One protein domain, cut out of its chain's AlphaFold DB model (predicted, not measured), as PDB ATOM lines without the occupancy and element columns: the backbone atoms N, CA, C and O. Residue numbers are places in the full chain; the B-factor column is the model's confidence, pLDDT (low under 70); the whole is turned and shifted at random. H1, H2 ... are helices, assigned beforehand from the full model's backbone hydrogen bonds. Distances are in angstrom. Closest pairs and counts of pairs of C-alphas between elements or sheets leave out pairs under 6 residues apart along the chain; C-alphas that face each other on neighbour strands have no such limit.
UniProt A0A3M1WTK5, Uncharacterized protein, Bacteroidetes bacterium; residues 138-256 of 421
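What this domain is: This is residues 138 to 256 of the 421 residues of an uncharacterized protein of Bacteroidetes bacterium (UniProt A0A3M1WTK5). Two long helices, H1 and H5, cross steeply at the core, with H8 lying across the last residues of H5, H6 crossing H5 at residues 200 to 207, and H4 packed crosswise on H1. The short helices H2 and H3 lie far from the core, and residues 158 to 163, of which 158 to 160 belong to H2, stick out. The printed part has 119 residues with eight named helices, H1 to H8 in order, and no named strand; its class is all helix. It is compact, with a radius of gyration of the C-alphas of 13.6 A and spans of 37 by 34 by 23 A.

How they stand to each other: Start at H5, residues 196 to 214, and H1, residues 138 to 154, the two hubs, each touching three helices. They touch at Gly 150 and Tyr 206, whose C-alphas are the closest at 5.6 A, with a steep tilt of 61 degrees, opposite ways. With its residues 200 to 207 alone, H5 touches H6, residues 222 to 231, about perpendicular at 75 degrees; the closest C-alphas, of Glu 204 and Gly 222, are 4.3 A apart. With its residues 210 to 214 alone, H5 touches H8, residues 242 to 256, about perpendicular at 77 degrees, closest at the C-alphas of Tyr 213 and Val 248, 5.2 A. H8 and H1 only just touch, with 3 pairs of C-alphas within 8 A, closest at Leu 140 and Tyr 256, 7.5 A. Look next at H4, residues 183 to 192: it touches H1, closest at the C-alphas of Val 149 and Leu 190, 6.7 A, with a steep tilt of 67 degrees. The helix packing is mostly crossed, with 1 of 5 such touching pairs at a shallow tilt. H7, residues 235 to 239, touches H6 only at the corner, and only just, with 3 pairs. H3, residues 172 to 176, is close but not clearly touching H8, with the C-alphas of Ala 174 and Tyr 256 7.5 A apart. H2, residues 157 to 160, touches no helix. Every O i to N i+4 pair is within hydrogen-bond range in H1, H4, H5, H6, H7 and H8; H3 has 0 of 1, with 1 of 2 O i to N i+3 pairs, and H2 is too short for an O i to N i+4 pair.

Where its parts are: Find C-alpha 138 at (188.589, 237.956, 109.890); from there H1 runs 24.3 A. H5 begins at C-alpha 196, (180.224, 236.933, 135.490), and spans 26.3 A. H8 spans 20.7 A to C-alpha 256 at (182.369, 230.947, 104.729).

The domain as a whole: The C-alphas farthest apart, of Ala 178 and Leu 231, are 37.8 A apart. The printed part has no cut, and H2 to H3 is the long link. Confidence is low, under 70, in 30 residues, among them 156 to 166 and 228 to 240.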
ATOM      1  N   GLU A 138     188.171 237.921 108.479       94.19
ATOM      2  CA  GLU A 138     188.589 237.956 109.890       94.19
ATOM      3  C   GLU A 138     187.387 238.201 110.806       94.19
ATOM      4  O   GLU A 138     187.220 237.545 111.838       94.19
ATOM      5  N   THR A 139     186.491 239.096 110.381       96.12
ATOM      6  CA  THR A 139     185.241 239.374 111.101       96.12
ATOM      7  C   THR A 139     184.333 238.145 111.131       96.12
ATOM      8  O   THR A 139     183.750 237.843 112.169       96.12
ATOM      9  N   LEU A 140     184.223 237.405 110.024       95.69
ATOM     10  CA  LEU A 140     183.410 236.190 109.954       95.69
ATOM     11  C   LEU A 140     183.931 235.106 110.906       95.69
ATOM     12  O   LEU A 140     183.144 234.472 111.607       95.69
ATOM     13  N   ILE A 141     185.247 234.913 110.964       92.50
ATOM     14  CA  ILE A 141     185.873 233.938 111.864       92.50
ATOM     15  C   ILE A 141     185.657 234.349 113.324       92.50
ATOM     16  O   ILE A 141     185.261 233.521 114.148       92.50
ATOM     17  N   SER A 142     185.836 235.634 113.644       94.06
ATOM     18  CA  SER A 142     185.529 236.181 114.971       94.06
ATOM     19  C   SER A 142     184.059 235.966 115.356       94.06
ATOM     20  O   SER A 142     183.765 235.548 116.479       94.06
ATOM     21  N   ASP A 143     183.130 236.196 114.428       96.12
ATOM     22  CA  ASP A 143     181.701 235.956 114.629       96.12
ATOM     23  C   ASP A 143     181.419 234.469 114.908       96.12
ATOM     24  O   ASP A 143     180.686 234.148 115.843       96.12
ATOM     25  N   ILE A 144     182.035 233.550 114.156       93.50
ATOM     26  CA  ILE A 144     181.868 232.101 114.353       93.50
ATOM     27  C   ILE A 144     182.417 231.651 115.706       93.50
ATOM     28  O   ILE A 144     181.762 230.884 116.414       93.50
ATOM     29  N   ASN A 145     183.588 232.148 116.101       91.25
ATOM     30  CA  ASN A 145     184.150 231.874 117.422       91.25
ATOM     31  C   ASN A 145     183.227 232.400 118.528       91.25
ATOM     32  O   ASN A 145     182.939 231.685 119.487       91.25
ATOM     33  N   THR A 146     182.689 233.612 118.360       93.88
ATOM     34  CA  THR A 146     181.717 234.201 119.293       93.88
ATOM     35  C   THR A 146     180.469 233.326 119.419       93.88
ATOM     36  O   THR A 146     180.019 233.070 120.538       93.88
ATOM     37  N   LEU A 147     179.950 232.821 118.294       93.38
ATOM     38  CA  LEU A 147     178.808 231.907 118.239       93.38
ATOM     39  C   LEU A 147     179.076 230.572 118.951       93.38
ATOM     40  O   LEU A 147     178.286 230.172 119.800       93.38
ATOM     41  N   ASN A 148     180.189 229.899 118.652       89.81
ATOM     42  CA  ASN A 148     180.522 228.597 119.248       89.81
ATOM     43  C   ASN A 148     180.794 228.691 120.761       89.81
ATOM     44  O   ASN A 148     180.333 227.850 121.538       89.81
ATOM     45  N   VAL A 149     181.494 229.740 121.201       88.94
ATOM     46  CA  VAL A 149     181.738 229.997 122.630       88.94
ATOM     47  C   VAL A 149     180.428 230.343 123.336       88.94
ATOM     48  O   VAL A 149     180.156 229.807 124.405       88.94
ATOM     49  N   GLY A 150     179.575 231.168 122.719       90.06
ATOM     50  CA  GLY A 150     178.264 231.520 123.267       90.06
ATOM     51  C   GLY A 150     177.331 230.317 123.421       90.06
ATOM     52  O   GLY A 150     176.708 230.174 124.468       90.06
ATOM     53  N   GLU A 151     177.283 229.408 122.442       87.69
ATOM     54  CA  GLU A 151     176.543 228.143 122.586       87.69
ATOM     55  C   GLU A 151     177.106 227.281 123.710       87.69
ATOM     56  O   GLU A 151     176.338 226.719 124.480       87.69
ATOM     57  N   THR A 152     178.433 227.200 123.840       85.06
ATOM     58  CA  THR A 152     179.061 226.417 124.913       85.06
ATOM     59  C   THR A 152     178.725 226.994 126.293       85.06
ATOM     60  O   THR A 152     178.425 226.237 127.208       85.06
ATOM     61  N   LEU A 153     178.680 228.325 126.436       84.25
ATOM     62  CA  LEU A 153     178.241 228.996 127.668       84.25
ATOM     63  C   LEU A 153     176.748 228.782 127.988       84.25
ATOM     64  O   LEU A 153     176.356 228.943 129.141       84.25
ATOM     65  N   LEU A 154     175.922 228.453 126.988       82.75
ATOM     66  CA  LEU A 154     174.477 228.213 127.120       82.75
ATOM     67  C   LEU A 154     174.097 226.724 127.184       82.75
ATOM     68  O   LEU A 154     172.923 226.413 127.384       82.75
ATOM     69  N   ALA A 155     175.031 225.803 126.953       76.38
ATOM     70  CA  ALA A 155     174.759 224.371 126.814       76.38
ATOM     71  C   ALA A 155     174.974 223.560 128.100       76.38
ATOM     72  O   ALA A 155     175.198 222.355 128.012       76.38
ATOM     73  N   ASP A 156     174.798 224.211 129.255       64.75
ATOM     74  CA  ASP A 156     174.798 223.639 130.607       64.75
ATOM     75  C   ASP A 156     176.170 223.616 131.315       64.75
ATOM     76  O   ASP A 156     177.186 223.183 130.770       64.75
ATOM     77  N   MET A 157     176.200 224.111 132.559       53.56
ATOM     78  CA  MET A 157     177.427 224.261 133.360       53.56
ATOM     79  C   MET A 157     177.878 222.961 134.036       53.56
ATOM     80  O   MET A 157     179.053 222.842 134.389       53.56
ATOM     81  N   ASP A 158     176.986 221.976 134.167       51.59
ATOM     82  CA  ASP A 158     177.282 220.673 134.782       51.59
ATOM     83  C   ASP A 158     178.203 219.799 133.903       51.59
ATOM     84  O   ASP A 158     178.790 218.818 134.361       51.59
ATOM     85  N   PHE A 159     178.415 220.180 132.636       50.06
ATOM     86  CA  PHE A 159     179.305 219.482 131.701       50.06
ATOM     87  C   PHE A 159     180.808 219.676 131.975       50.06
ATOM     88  O   PHE A 159     181.636 219.005 131.353       50.06
ATOM     89  N   PHE A 160     181.176 220.566 132.901       49.03
ATOM     90  CA  PHE A 160     182.574 220.867 133.226       49.03
ATOM     91  C   PHE A 160     183.181 220.003 134.339       49.03
ATOM     92  O   PHE A 160     184.340 220.216 134.692       49.03
ATOM     93  N   ASP A 161     182.485 218.966 134.815       51.25
ATOM     94  CA  ASP A 161     183.036 217.989 135.773       51.25
ATOM     95  C   ASP A 161     184.016 216.979 135.111       51.25
ATOM     96  O   ASP A 161     183.997 215.771 135.346       51.25
ATOM     97  N   GLY A 162     184.887 217.472 134.215       51.00
ATOM     98  CA  GLY A 162     186.067 216.750 133.719       51.00
ATOM     99  C   GLY A 162     186.031 216.226 132.277       51.00
ATOM    100  O   GLY A 162     186.974 215.549 131.863       51.00
ATOM    101  N   LYS A 163     185.001 216.526 131.472       54.69
ATOM    102  CA  LYS A 163     184.982 216.205 130.028       54.69
ATOM    103  C   LYS A 163     184.627 217.434 129.196       54.69
ATOM    104  O   LYS A 163     183.497 217.563 128.740       54.69
ATOM    105  N   GLU A 164     185.621 218.293 128.963       56.31
ATOM    106  CA  GLU A 164     185.546 219.455 128.065       56.31
ATOM    107  C   GLU A 164     185.030 219.044 126.669       56.31
ATOM    108  O   GLU A 164     185.784 218.612 125.793       56.31
ATOM    109  N   ARG A 165     183.718 219.146 126.438       61.50
ATOM    110  CA  ARG A 165     183.123 219.022 125.104       61.50
ATOM    111  C   ARG A 165     182.745 220.410 124.619       61.50
ATOM    112  O   ARG A 165     181.631 220.867 124.828       61.50
ATOM    113  N   ILE A 166     183.686 221.059 123.947       66.75
ATOM    114  CA  ILE A 166     183.422 222.303 123.224       66.75
ATOM    115  C   ILE A 166     182.437 222.001 122.097       66.75
ATOM    116  O   ILE A 166     182.694 221.142 121.243       66.75
ATOM    117  N   ILE A 167     181.300 222.692 122.107       71.00
ATOM    118  CA  ILE A 167     180.270 222.517 121.090       71.00
ATOM    119  C   ILE A 167     180.647 223.383 119.897       71.00
ATOM    120  O   ILE A 167     180.342 224.572 119.841       71.00
ATOM    121  N   VAL A 168     181.295 222.769 118.911       75.44
ATOM    122  CA  VAL A 168     181.505 223.414 117.615       75.44
ATOM    123  C   VAL A 168     180.313 223.091 116.725       75.44
ATOM    124  O   VAL A 168     180.258 222.029 116.103       75.44
ATOM    125  N   ARG A 169     179.326 223.988 116.729       78.56
ATOM    126  CA  ARG A 169     178.086 223.832 115.959       78.56
ATOM    127  C   ARG A 169     178.154 224.575 114.632       78.56
ATOM    128  O   ARG A 169     177.734 224.023 113.623       78.56
ATOM    129  N   TYR A 170     178.672 225.797 114.645       75.81
ATOM    130  CA  TYR A 170     178.629 226.688 113.492       75.81
ATOM    131  C   TYR A 170     179.839 226.488 112.589       75.81
ATOM    132  O   TYR A 170     180.974 226.508 113.076       75.81
ATOM    133  N   ALA A 171     179.580 226.324 111.287       69.94
ATOM    134  CA  ALA A 171     180.596 226.188 110.241       69.94
ATOM    135  C   ALA A 171     181.684 225.153 110.591       69.94
ATOM    136  O   ALA A 171     182.875 225.448 110.599       69.94
ATOM    137  N   SER A 172     181.280 223.916 110.889       73.50
ATOM    138  CA  SER A 172     182.205 222.832 111.266       73.50
ATOM    139  C   SER A 172     183.298 222.559 110.226       73.50
ATOM    140  O   SER A 172     184.413 222.193 110.590       73.50
ATOM    141  N   GLU A 173     183.002 222.793 108.947       68.44
ATOM    142  CA  GLU A 173     183.942 222.705 107.821       68.44
ATOM    143  C   GLU A 173     185.094 223.706 107.921       68.44
ATOM    144  O   GLU A 173     186.152 223.495 107.341       68.44
ATOM    145  N   ALA A 174     184.904 224.779 108.681       65.56
ATOM    146  CA  ALA A 174     185.898 225.811 108.865       65.56
ATOM    147  C   ALA A 174     186.976 225.446 109.898       65.56
ATOM    148  O   ALA A 174     188.006 226.101 109.975       65.56
ATOM    149  N   GLN A 175     186.798 224.349 110.645       64.00
ATOM    150  CA  GLN A 175     187.784 223.873 111.626       64.00
ATOM    151  C   GLN A 175     189.145 223.497 111.017       64.00
ATOM    152  O   GLN A 175     190.114 223.356 111.759       64.00
ATOM    153  N   SER A 176     189.227 223.289 109.700       66.62
ATOM    154  CA  SER A 176     190.492 223.040 109.000       66.62
ATOM    155  C   SER A 176     191.275 224.318 108.682       66.62
ATOM    156  O   SER A 176     192.449 224.227 108.326       66.62
ATOM    157  N   ASP A 177     190.665 225.500 108.813       71.38
ATOM    158  CA  ASP A 177     191.334 226.779 108.603       71.38
ATOM    159  C   ASP A 177     192.098 227.183 109.872       71.38
ATOM    160  O   ASP A 177     191.536 227.306 110.961       71.38
ATOM    161  N   ALA A 178     193.406 227.402 109.720       69.19
ATOM    162  CA  ALA A 178     194.327 227.724 110.808       69.19
ATOM    163  C   ALA A 178     193.984 229.023 111.561       69.19
ATOM    164  O   ALA A 178     194.528 229.269 112.632       69.19
ATOM    165  N   ARG A 179     193.107 229.865 111.002       73.88
ATOM    166  CA  ARG A 179     192.618 231.095 111.637       73.88
ATOM    167  C   ARG A 179     191.524 230.844 112.679       73.88
ATOM    168  O   ARG A 179     191.215 231.747 113.455       73.88
ATOM    169  N   TYR A 180     190.917 229.659 112.701       75.00
ATOM    170  CA  TYR A 180     189.965 229.299 113.748       75.00
ATOM    171  C   TYR A 180     190.686 229.043 115.053       75.00
ATOM    172  O   TYR A 180     191.745 228.421 115.074       75.00
ATOM    173  N   LEU A 181     190.058 229.461 116.156       76.62
ATOM    174  CA  LEU A 181     190.533 229.059 117.469       76.62
ATOM    175  C   LEU A 181     190.494 227.535 117.516       76.62
ATOM    176  O   LEU A 181     189.433 226.919 117.351       76.62
ATOM    177  N   SER A 182     191.653 226.934 117.748       80.44
ATOM    178  CA  SER A 182     191.761 225.521 118.065       80.44
ATOM    179  C   SER A 182     190.857 225.194 119.253       80.44
ATOM    180  O   SER A 182     190.518 226.057 120.067       80.44
ATOM    181  N   ARG A 183     190.477 223.922 119.407       77.81
ATOM    182  CA  ARG A 183     189.694 223.500 120.582       77.81
ATOM    183  C   ARG A 183     190.364 223.928 121.889       77.81
ATOM    184  O   ARG A 183     189.685 224.353 122.810       77.81
ATOM    185  N   TRP A 184     191.691 223.878 121.954       79.56
ATOM    186  CA  TRP A 184     192.420 224.339 123.129       79.56
ATOM    187  C   TRP A 184     192.259 225.850 123.360       79.56
ATOM    188  O   TRP A 184     191.903 226.256 124.462       79.56
ATOM    189  N   GLU A 185     192.419 226.683 122.326       82.12
ATOM    190  CA  GLU A 185     192.240 228.139 122.447       82.12
ATOM    191  C   GLU A 185     190.797 228.530 122.787       82.12
ATOM    192  O   GLU A 185     190.580 229.456 123.567       82.12
ATOM    193  N   GLN A 186     189.804 227.810 122.256       80.38
ATOM    194  CA  GLN A 186     188.401 227.991 122.641       80.38
ATOM    195  C   GLN A 186     188.183 227.642 124.120       80.38
ATOM    196  O   GLN A 186     187.471 228.365 124.815       80.38
ATOM    197  N   GLY A 187     188.823 226.579 124.619       81.31
ATOM    198  CA  GLY A 187     188.808 226.209 126.035       81.31
ATOM    199  C   GLY A 187     189.448 227.271 126.931       81.31
ATOM    200  O   GLY A 187     188.875 227.648 127.951       81.31
ATOM    201  N   GLU A 188     190.597 227.817 126.534       84.31
ATOM    202  CA  GLU A 188     191.254 228.908 127.264       84.31
ATOM    203  C   GLU A 188     190.430 230.200 127.253       84.31
ATOM    204  O   GLU A 188     190.338 230.878 128.278       84.31
ATOM    205  N   LEU A 189     189.781 230.529 126.132       83.19
ATOM    206  CA  LEU A 189     188.862 231.662 126.068       83.19
ATOM    207  C   LEU A 189     187.673 231.449 127.011       83.19
ATOM    208  O   LEU A 189     187.375 232.331 127.804       83.19
ATOM    209  N   LEU A 190     187.053 230.266 126.995       83.81
ATOM    210  CA  LEU A 190     185.950 229.916 127.897       83.81
ATOM    211  C   LEU A 190     186.327 230.057 129.379       83.81
ATOM    212  O   LEU A 190     185.520 230.564 130.157       83.81
ATOM    213  N   LYS A 191     187.546 229.652 129.764       85.06
ATOM    214  CA  LYS A 191     188.050 229.808 131.140       85.06
ATOM    215  C   LYS A 191     188.159 231.273 131.559       85.06
ATOM    216  O   LYS A 191     187.841 231.589 132.700       85.06
ATOM    217  N   ARG A 192     188.594 232.160 130.656       84.19
ATOM    218  CA  ARG A 192     188.675 233.610 130.923       84.19
ATOM    219  C   ARG A 192     187.279 234.205 131.074       84.19
ATOM    220  O   ARG A 192     186.955 234.757 132.117       84.19
ATOM    221  N   THR A 193     186.407 233.895 130.117       84.56
ATOM    222  CA  THR A 193     185.004 234.326 130.064       84.56
ATOM    223  C   THR A 193     184.128 233.731 131.184       84.56
ATOM    224  O   THR A 193     182.905 233.887 131.177       84.56
ATOM    225  N   TRP A 194     184.715 233.025 132.156       79.62
ATOM    226  CA  TRP A 194     183.992 232.436 133.275       79.62
ATOM    227  C   TRP A 194     183.520 233.480 134.288       79.62
ATOM    228  O   TRP A 194     182.448 233.297 134.873       79.62
ATOM    229  N   GLU A 195     184.270 234.571 134.454       87.50
ATOM    230  CA  GLU A 195     183.893 235.675 135.337       87.50
ATOM    231  C   GLU A 195     182.536 236.270 134.913       87.50
ATOM    232  O   GLU A 195     182.330 236.518 133.721       87.50
ATOM    233  N   PRO A 196     181.591 236.532 135.841       86.31
ATOM    234  CA  PRO A 196     180.224 236.933 135.490       86.31
ATOM    235  C   PRO A 196     180.146 238.134 134.540       86.31
ATOM    236  O   PRO A 196     179.319 238.157 133.629       86.31
ATOM    237  N   VAL A 197     181.030 239.117 134.724       90.25
ATOM    238  CA  VAL A 197     181.086 240.326 133.890       90.25
ATOM    239  C   VAL A 197     181.525 239.993 132.463       90.25
ATOM    240  O   VAL A 197     180.871 240.412 131.507       90.25
ATOM    241  N   GLU A 198     182.594 239.210 132.308       90.38
ATOM    242  CA  GLU A 198     183.099 238.790 130.996       90.38
ATOM    243  C   GLU A 198     182.097 237.877 130.287       90.38
ATOM    244  O   GLU A 198     181.844 238.026 129.091       90.38
ATOM    245  N   ARG A 199     181.434 237.000 131.045       88.00
ATOM    246  CA  ARG A 199     180.373 236.126 130.550       88.00
ATOM    247  C   ARG A 199     179.194 236.899 129.982       88.00
ATOM    248  O   ARG A 199     178.751 236.610 128.873       88.00
ATOM    249  N   ILE A 200     178.684 237.885 130.722       90.75
ATOM    250  CA  ILE A 200     177.578 238.735 130.262       90.75
ATOM    251  C   ILE A 200     177.997 239.509 129.009       90.75
ATOM    252  O   ILE A 200     177.222 239.581 128.053       90.75
ATOM    253  N   ALA A 201     179.224 240.041 128.978       93.81
ATOM    254  CA  ALA A 201     179.752 240.742 127.813       93.81
ATOM    255  C   ALA A 201     179.828 239.828 126.575       93.81
ATOM    256  O   ALA A 201     179.404 240.231 125.487       93.81
ATOM    257  N   HIS A 202     180.288 238.584 126.735       93.31
ATOM    258  CA  HIS A 202     180.347 237.613 125.641       93.31
ATOM    259  C   HIS A 202     178.958 237.172 125.178       93.31
ATOM    260  O   HIS A 202     178.716 237.088 123.978       93.31
ATOM    261  N   LEU A 203     178.014 236.946 126.095       92.12
ATOM    262  CA  LEU A 203     176.625 236.626 125.743       92.12
ATOM    263  C   LEU A 203     175.922 237.788 125.028       92.12
ATOM    264  O   LEU A 203     175.086 237.568 124.150       92.12
ATOM    265  N   GLU A 204     176.280 239.030 125.349       94.44
ATOM    266  CA  GLU A 204     175.802 240.203 124.624       94.44
ATOM    267  C   GLU A 204     176.414 240.292 123.213       94.44
ATOM    268  O   GLU A 204     175.707 240.614 122.255       94.44
ATOM    269  N   ALA A 205     177.697 239.955 123.048       95.56
ATOM    270  CA  ALA A 205     178.326 239.829 121.730       95.56
ATOM    271  C   ALA A 205     177.675 238.704 120.905       95.56
ATOM    272  O   ALA A 205     177.253 238.930 119.772       95.56
ATOM    273  N   TYR A 206     177.492 237.532 121.511       94.19
ATOM    274  CA  TYR A 206     176.775 236.392 120.947       94.19
ATOM    275  C   TYR A 206     175.379 236.778 120.451       94.19
ATOM    276  O   TYR A 206     175.029 236.504 119.305       94.19
ATOM    277  N   ARG A 207     174.606 237.499 121.272       94.00
ATOM    278  CA  ARG A 207     173.288 238.017 120.894       94.00
ATOM    279  C   ARG A 207     173.348 238.902 119.651       94.00
ATOM    280  O   ARG A 207     172.538 238.729 118.742       94.00
ATOM    281  N   LYS A 208     174.291 239.848 119.601       96.06
ATOM    282  CA  LYS A 208     174.459 240.753 118.453       96.06
ATOM    283  C   LYS A 208     174.787 239.980 117.178       96.06
ATOM    284  O   LYS A 208     174.205 240.272 116.137       96.06
ATOM    285  N   VAL A 209     175.664 238.979 117.268       96.69
ATOM    286  CA  VAL A 209     176.030 238.122 116.132       96.69
ATOM    287  C   VAL A 209     174.842 237.261 115.684       96.69
ATOM    288  O   VAL A 209     174.550 237.202 114.490       96.69
ATOM    289  N   LEU A 210     174.083 236.674 116.615       94.81
ATOM    290  CA  LEU A 210     172.843 235.964 116.285       94.81
ATOM    291  C   LEU A 210     171.850 236.869 115.552       94.81
ATOM    292  O   LEU A 210     171.318 236.476 114.515       94.81
ATOM    293  N   THR A 211     171.601 238.081 116.048       95.50
ATOM    294  CA  THR A 211     170.695 239.033 115.388       95.50
ATOM    295  C   THR A 211     171.224 239.468 114.020       95.50
ATOM    296  O   THR A 211     170.437 239.538 113.078       95.50
ATOM    297  N   LYS A 212     172.542 239.668 113.870       96.94
ATOM    298  CA  LYS A 212     173.189 239.986 112.587       96.94
ATOM    299  C   LYS A 212     172.882 238.935 111.518       96.94
ATOM    300  O   LYS A 212     172.455 239.306 110.435       96.94
ATOM    301  N   TYR A 213     173.081 237.648 111.810       96.94
ATOM    302  CA  TYR A 213     172.931 236.581 110.807       96.94
ATOM    303  C   TYR A 213     171.519 235.995 110.704       96.94
ATOM    304  O   TYR A 213     171.212 235.306 109.735       96.94
ATOM    305  N   SER A 214     170.642 236.240 111.677       95.81
ATOM    306  CA  SER A 214     169.249 235.779 111.618       95.81
ATOM    307  C   SER A 214     168.263 236.831 111.119       95.81
ATOM    308  O   SER A 214     167.128 236.482 110.801       95.81
ATOM    309  N   GLY A 215     168.632 238.115 111.158       95.94
ATOM    310  CA  GLY A 215     167.706 239.228 110.922       95.94
ATOM    311  C   GLY A 215     166.630 239.374 112.004       95.94
ATOM    312  O   GLY A 215     165.758 240.233 111.899       95.94
ATOM    313  N   THR A 216     166.670 238.547 113.055       94.31
ATOM    314  CA  THR A 216     165.680 238.542 114.133       94.31
ATOM    315  C   THR A 216     166.284 239.145 115.394       94.31
ATOM    316  O   THR A 216     167.271 238.651 115.947       94.31
ATOM    317  N   ALA A 217     165.683 240.234 115.871       92.00
ATOM    318  CA  ALA A 217     166.077 240.840 117.133       92.00
ATOM    319  C   ALA A 217     165.676 239.929 118.301       92.00
ATOM    320  O   ALA A 217     164.501 239.600 118.473       92.00
ATOM    321  N   LEU A 218     166.652 239.536 119.120       87.06
ATOM    322  CA  LEU A 218     166.382 238.781 120.339       87.06
ATOM    323  C   LEU A 218     165.889 239.740 121.439       87.06
ATOM    324  O   LEU A 218     166.583 240.715 121.748       87.06
ATOM    325  N   PRO A 219     164.721 239.483 122.061       83.25
ATOM    326  CA  PRO A 219     164.075 240.433 122.971       83.25
ATOM    327  C   PRO A 219     164.752 240.538 124.348       83.25
ATOM    328  O   PRO A 219     164.354 241.352 125.175       83.25
ATOM    329  N   PHE A 220     165.757 239.709 124.617       83.38
ATOM    330  CA  PHE A 220     166.478 239.627 125.886       83.38
ATOM    331  C   PHE A 220     167.929 240.082 125.704       83.38
ATOM    332  O   PHE A 220     168.529 239.768 124.684       83.38
ATOM    333  N   GLY A 221     168.494 240.815 126.670       86.06
ATOM    334  CA  GLY A 221     169.930 241.149 126.708       86.06
ATOM    335  C   GLY A 221     170.796 240.010 127.264       86.06
ATOM    336  O   GLY A 221     170.258 239.010 127.741       86.06
ATOM    337  N   GLY A 222     172.124 240.167 127.244       80.12
ATOM    338  CA  GLY A 222     173.084 239.167 127.746       80.12
ATOM    339  C   GLY A 222     172.850 238.726 129.199       80.12
ATOM    340  O   GLY A 222     172.885 237.537 129.501       80.12
ATOM    341  N   GLU A 223     172.516 239.660 130.091       83.81
ATOM    342  CA  GLU A 223     172.189 239.347 131.491       83.81
ATOM    343  C   GLU A 223     170.899 238.519 131.606       83.81
ATOM    344  O   GLU A 223     170.833 237.545 132.351       83.81
ATOM    345  N   ALA A 224     169.878 238.853 130.811       81.75
ATOM    346  CA  ALA A 224     168.632 238.095 130.771       81.75
ATOM    347  C   ALA A 224     168.823 236.703 130.148       81.75
ATOM    348  O   ALA A 224     168.146 235.771 130.569       81.75
ATOM    349  N   LEU A 225     169.734 236.548 129.179       80.25
ATOM    350  CA  LEU A 225     170.143 235.247 128.638       80.25
ATOM    351  C   LEU A 225     170.762 234.373 129.726       80.25
ATOM    352  O   LEU A 225     170.342 233.231 129.897       80.25
ATOM    353  N   LEU A 226     171.704 234.935 130.486       80.00
ATOM    354  CA  LEU A 226     172.372 234.235 131.575       80.00
ATOM    355  C   LEU A 226     171.378 233.857 132.683       80.00
ATOM    356  O   LEU A 226     171.243 232.685 133.021       80.00
ATOM    357  N   ASN A 227     170.612 234.828 133.189       78.75
ATOM    358  CA  ASN A 227     169.639 234.613 134.263       78.75
ATOM    359  C   ASN A 227     168.521 233.642 133.854       78.75
ATOM    360  O   ASN A 227     168.089 232.826 134.663       78.75
ATOM    361  N   ARG A 228     168.051 233.685 132.600       68.75
ATOM    362  CA  ARG A 228     167.052 232.722 132.109       68.75
ATOM    363  C   ARG A 228     167.622 231.325 131.927       68.75
ATOM    364  O   ARG A 228     166.884 230.377 132.158       68.75
ATOM    365  N   HIS A 229     168.887 231.189 131.537       69.31
ATOM    366  CA  HIS A 229     169.540 229.885 131.477       69.31
ATOM    367  C   HIS A 229     169.619 229.250 132.873       69.31
ATOM    368  O   HIS A 229     169.205 228.107 133.040       69.31
ATOM    369  N   TYR A 230     170.004 230.030 133.892       67.31
ATOM    370  CA  TYR A 230     170.027 229.579 135.290       67.31
ATOM    371  C   TYR A 230     168.649 229.209 135.857       67.31
ATOM    372  O   TYR A 230     168.551 228.311 136.688       67.31
ATOM    373  N   LEU A 231     167.584 229.903 135.442       63.19
ATOM    374  CA  LEU A 231     166.232 229.708 135.982       63.19
ATOM    375  C   LEU A 231     165.389 228.675 135.214       63.19
ATOM    376  O   LEU A 231     164.357 228.245 135.725       63.19
ATOM    377  N   ALA A 232     165.782 228.291 133.998       56.56
ATOM    378  CA  ALA A 232     165.011 227.400 133.133       56.56
ATOM    379  C   ALA A 232     165.882 226.241 132.627       56.56
ATOM    380  O   ALA A 232     166.226 226.182 131.445       56.56
ATOM    381  N   SER A 233     166.209 225.308 133.523       53.59
ATOM    382  CA  SER A 233     167.168 224.217 133.294       53.59
ATOM    383  C   SER A 233     166.772 223.165 132.242       53.59
ATOM    384  O   SER A 233     167.558 222.269 131.990       53.59
ATOM    385  N   GLU A 234     165.620 223.252 131.565       54.91
ATOM    386  CA  GLU A 234     165.294 222.316 130.464       54.91
ATOM    387  C   GLU A 234     164.528 222.956 129.295       54.91
ATOM    388  O   GLU A 234     164.798 222.663 128.130       54.91
ATOM    389  N   ALA A 235     163.598 223.877 129.561       53.44
ATOM    390  CA  ALA A 235     162.715 224.389 128.510       53.44
ATOM    391  C   ALA A 235     163.364 225.453 127.605       53.44
ATOM    392  O   ALA A 235     162.978 225.584 126.445       53.44
ATOM    393  N   LEU A 236     164.336 226.231 128.098       51.28
ATOM    394  CA  LEU A 236     164.761 227.461 127.412       51.28
ATOM    395  C   LEU A 236     165.965 227.272 126.478       51.28
ATOM    396  O   LEU A 236     166.018 227.901 125.422       51.28
ATOM    397  N   GLY A 237     166.855 226.322 126.787       51.84
ATOM    398  CA  GLY A 237     167.864 225.829 125.838       51.84
ATOM    399  C   GLY A 237     167.239 225.207 124.577       51.84
ATOM    400  O   GLY A 237     167.833 225.281 123.498       51.84
ATOM    401  N   GLN A 238     166.009 224.685 124.706       53.16
ATOM    402  CA  GLN A 238     165.148 224.247 123.601       53.16
ATOM    403  C   GLN A 238     164.327 225.390 122.959       53.16
ATOM    404  O   GLN A 238     163.922 225.255 121.806       53.16
ATOM    405  N   GLN A 239     164.082 226.510 123.659       52.12
ATOM    406  CA  GLN A 239     163.308 227.660 123.145       52.12
ATOM    407  C   GLN A 239     164.129 228.720 122.410       52.12
ATOM    408  O   GLN A 239     163.524 229.552 121.729       52.12
ATOM    409  N   LEU A 240     165.466 228.737 122.509       65.25
ATOM    410  CA  LEU A 240     166.240 229.430 121.480       65.25
ATOM    411  C   LEU A 240     165.989 228.651 120.191       65.25
ATOM    412  O   LEU A 240     166.541 227.566 120.015       65.25
ATOM    413  N   ASP A 241     165.046 229.155 119.390       77.06
ATOM    414  CA  ASP A 241     164.389 228.386 118.341       77.06
ATOM    415  C   ASP A 241     165.451 227.683 117.495       77.06
ATOM    416  O   ASP A 241     166.310 228.317 116.882       77.06
ATOM    417  N   GLU A 242     165.430 226.352 117.481       84.75
ATOM    418  CA  GLU A 242     166.350 225.557 116.672       84.75
ATOM    419  C   GLU A 242     166.249 225.968 115.189       84.75
ATOM    420  O   GLU A 242     167.175 225.751 114.410       84.75
ATOM    421  N   SER A 243     165.135 226.581 114.764       88.19
ATOM    422  CA  SER A 243     165.004 227.229 113.456       88.19
ATOM    423  C   SER A 243     165.926 228.452 113.287       88.19
ATOM    424  O   SER A 243     166.550 228.595 112.232       88.19
ATOM    425  N   LEU A 244     166.092 229.280 114.328       90.94
ATOM    426  CA  LEU A 244     166.989 230.438 114.362       90.94
ATOM    427  C   LEU A 244     168.444 229.981 114.263       90.94
ATOM    428  O   LEU A 244     169.168 230.444 113.385       90.94
ATOM    429  N   ARG A 245     168.846 229.016 115.103       89.75
ATOM    430  CA  ARG A 245     170.197 228.427 115.076       89.75
ATOM    431  C   ARG A 245     170.526 227.845 113.707       89.75
ATOM    432  O   ARG A 245     171.564 228.159 113.137       89.75
ATOM    433  N   ARG A 246     169.608 227.054 113.136       91.44
ATOM    434  CA  ARG A 246     169.761 226.491 111.783       91.44
ATOM    435  C   ARG A 246     169.839 227.564 110.699       91.44
ATOM    436  O   ARG A 246     170.514 227.355 109.696       91.44
ATOM    437  N   THR A 247     169.145 228.687 110.869       93.75
ATOM    438  CA  THR A 247     169.215 229.818 109.933       93.75
ATOM    439  C   THR A 247     170.577 230.498 110.002       93.75
ATOM    440  O   THR A 247     171.219 230.656 108.966       93.75
ATOM    441  N   VAL A 248     171.052 230.817 111.209       94.94
ATOM    442  CA  VAL A 248     172.377 231.413 111.426       94.94
ATOM    443  C   VAL A 248     173.473 230.498 110.897       94.94
ATOM    444  O   VAL A 248     174.301 230.949 110.111       94.94
ATOM    445  N   ASP A 249     173.443 229.210 111.242       93.25
ATOM    446  CA  ASP A 249     174.426 228.240 110.758       93.25
ATOM    447  C   ASP A 249     174.440 228.140 109.233       93.25
ATOM    448  O   ASP A 249     175.505 228.189 108.616       93.25
ATOM    449  N   ARG A 250     173.262 228.102 108.601       92.69
ATOM    450  CA  ARG A 250     173.159 228.094 107.141       92.69
ATOM    451  C   ARG A 250     173.774 229.344 106.518       92.69
ATOM    452  O   ARG A 250     174.478 229.213 105.521       92.69
ATOM    453  N   HIS A 251     173.501 230.531 107.057       95.38
ATOM    454  CA  HIS A 251     174.021 231.791 106.518       95.38
ATOM    455  C   HIS A 251     175.529 231.917 106.715       95.38
ATOM    456  O   HIS A 251     176.253 232.174 105.759       95.38
ATOM    457  N   VAL A 252     176.011 231.666 107.929       95.31
ATOM    458  CA  VAL A 252     177.430 231.730 108.277       95.31
ATOM    459  C   VAL A 252     178.240 230.715 107.466       95.31
ATOM    460  O   VAL A 252     179.236 231.084 106.845       95.31
ATOM    461  N   SER A 253     177.772 229.466 107.375       91.94
ATOM    462  CA  SER A 253     178.415 228.428 106.560       91.94
ATOM    463  C   SER A 253     178.397 228.775 105.070       91.94
ATOM    464  O   SER A 253     179.376 228.546 104.366       91.94
ATOM    465  N   ALA A 254     177.306 229.358 104.569       92.38
ATOM    466  CA  ALA A 254     177.208 229.807 103.184       92.38
ATOM    467  C   ALA A 254     178.204 230.931 102.857       92.38
ATOM    468  O   ALA A 254     178.840 230.882 101.805       92.38
ATOM    469  N   ILE A 255     178.365 231.913 103.750       95.06
ATOM    470  CA  ILE A 255     179.342 232.999 103.586       95.06
ATOM    471  C   ILE A 255     180.760 232.438 103.623       95.06
ATOM    472  O   ILE A 255     181.548 232.733 102.728       95.06
ATOM    473  N   TYR A 256     181.058 231.578 104.600       93.44
ATOM    474  CA  TYR A 256     182.369 230.947 104.729       93.44
ATOM    475  C   TYR A 256     182.745 230.168 103.461       93.44
ATOM    476  O   TYR A 256     183.772 230.443 102.846       93.44
TER     477      TYR A 256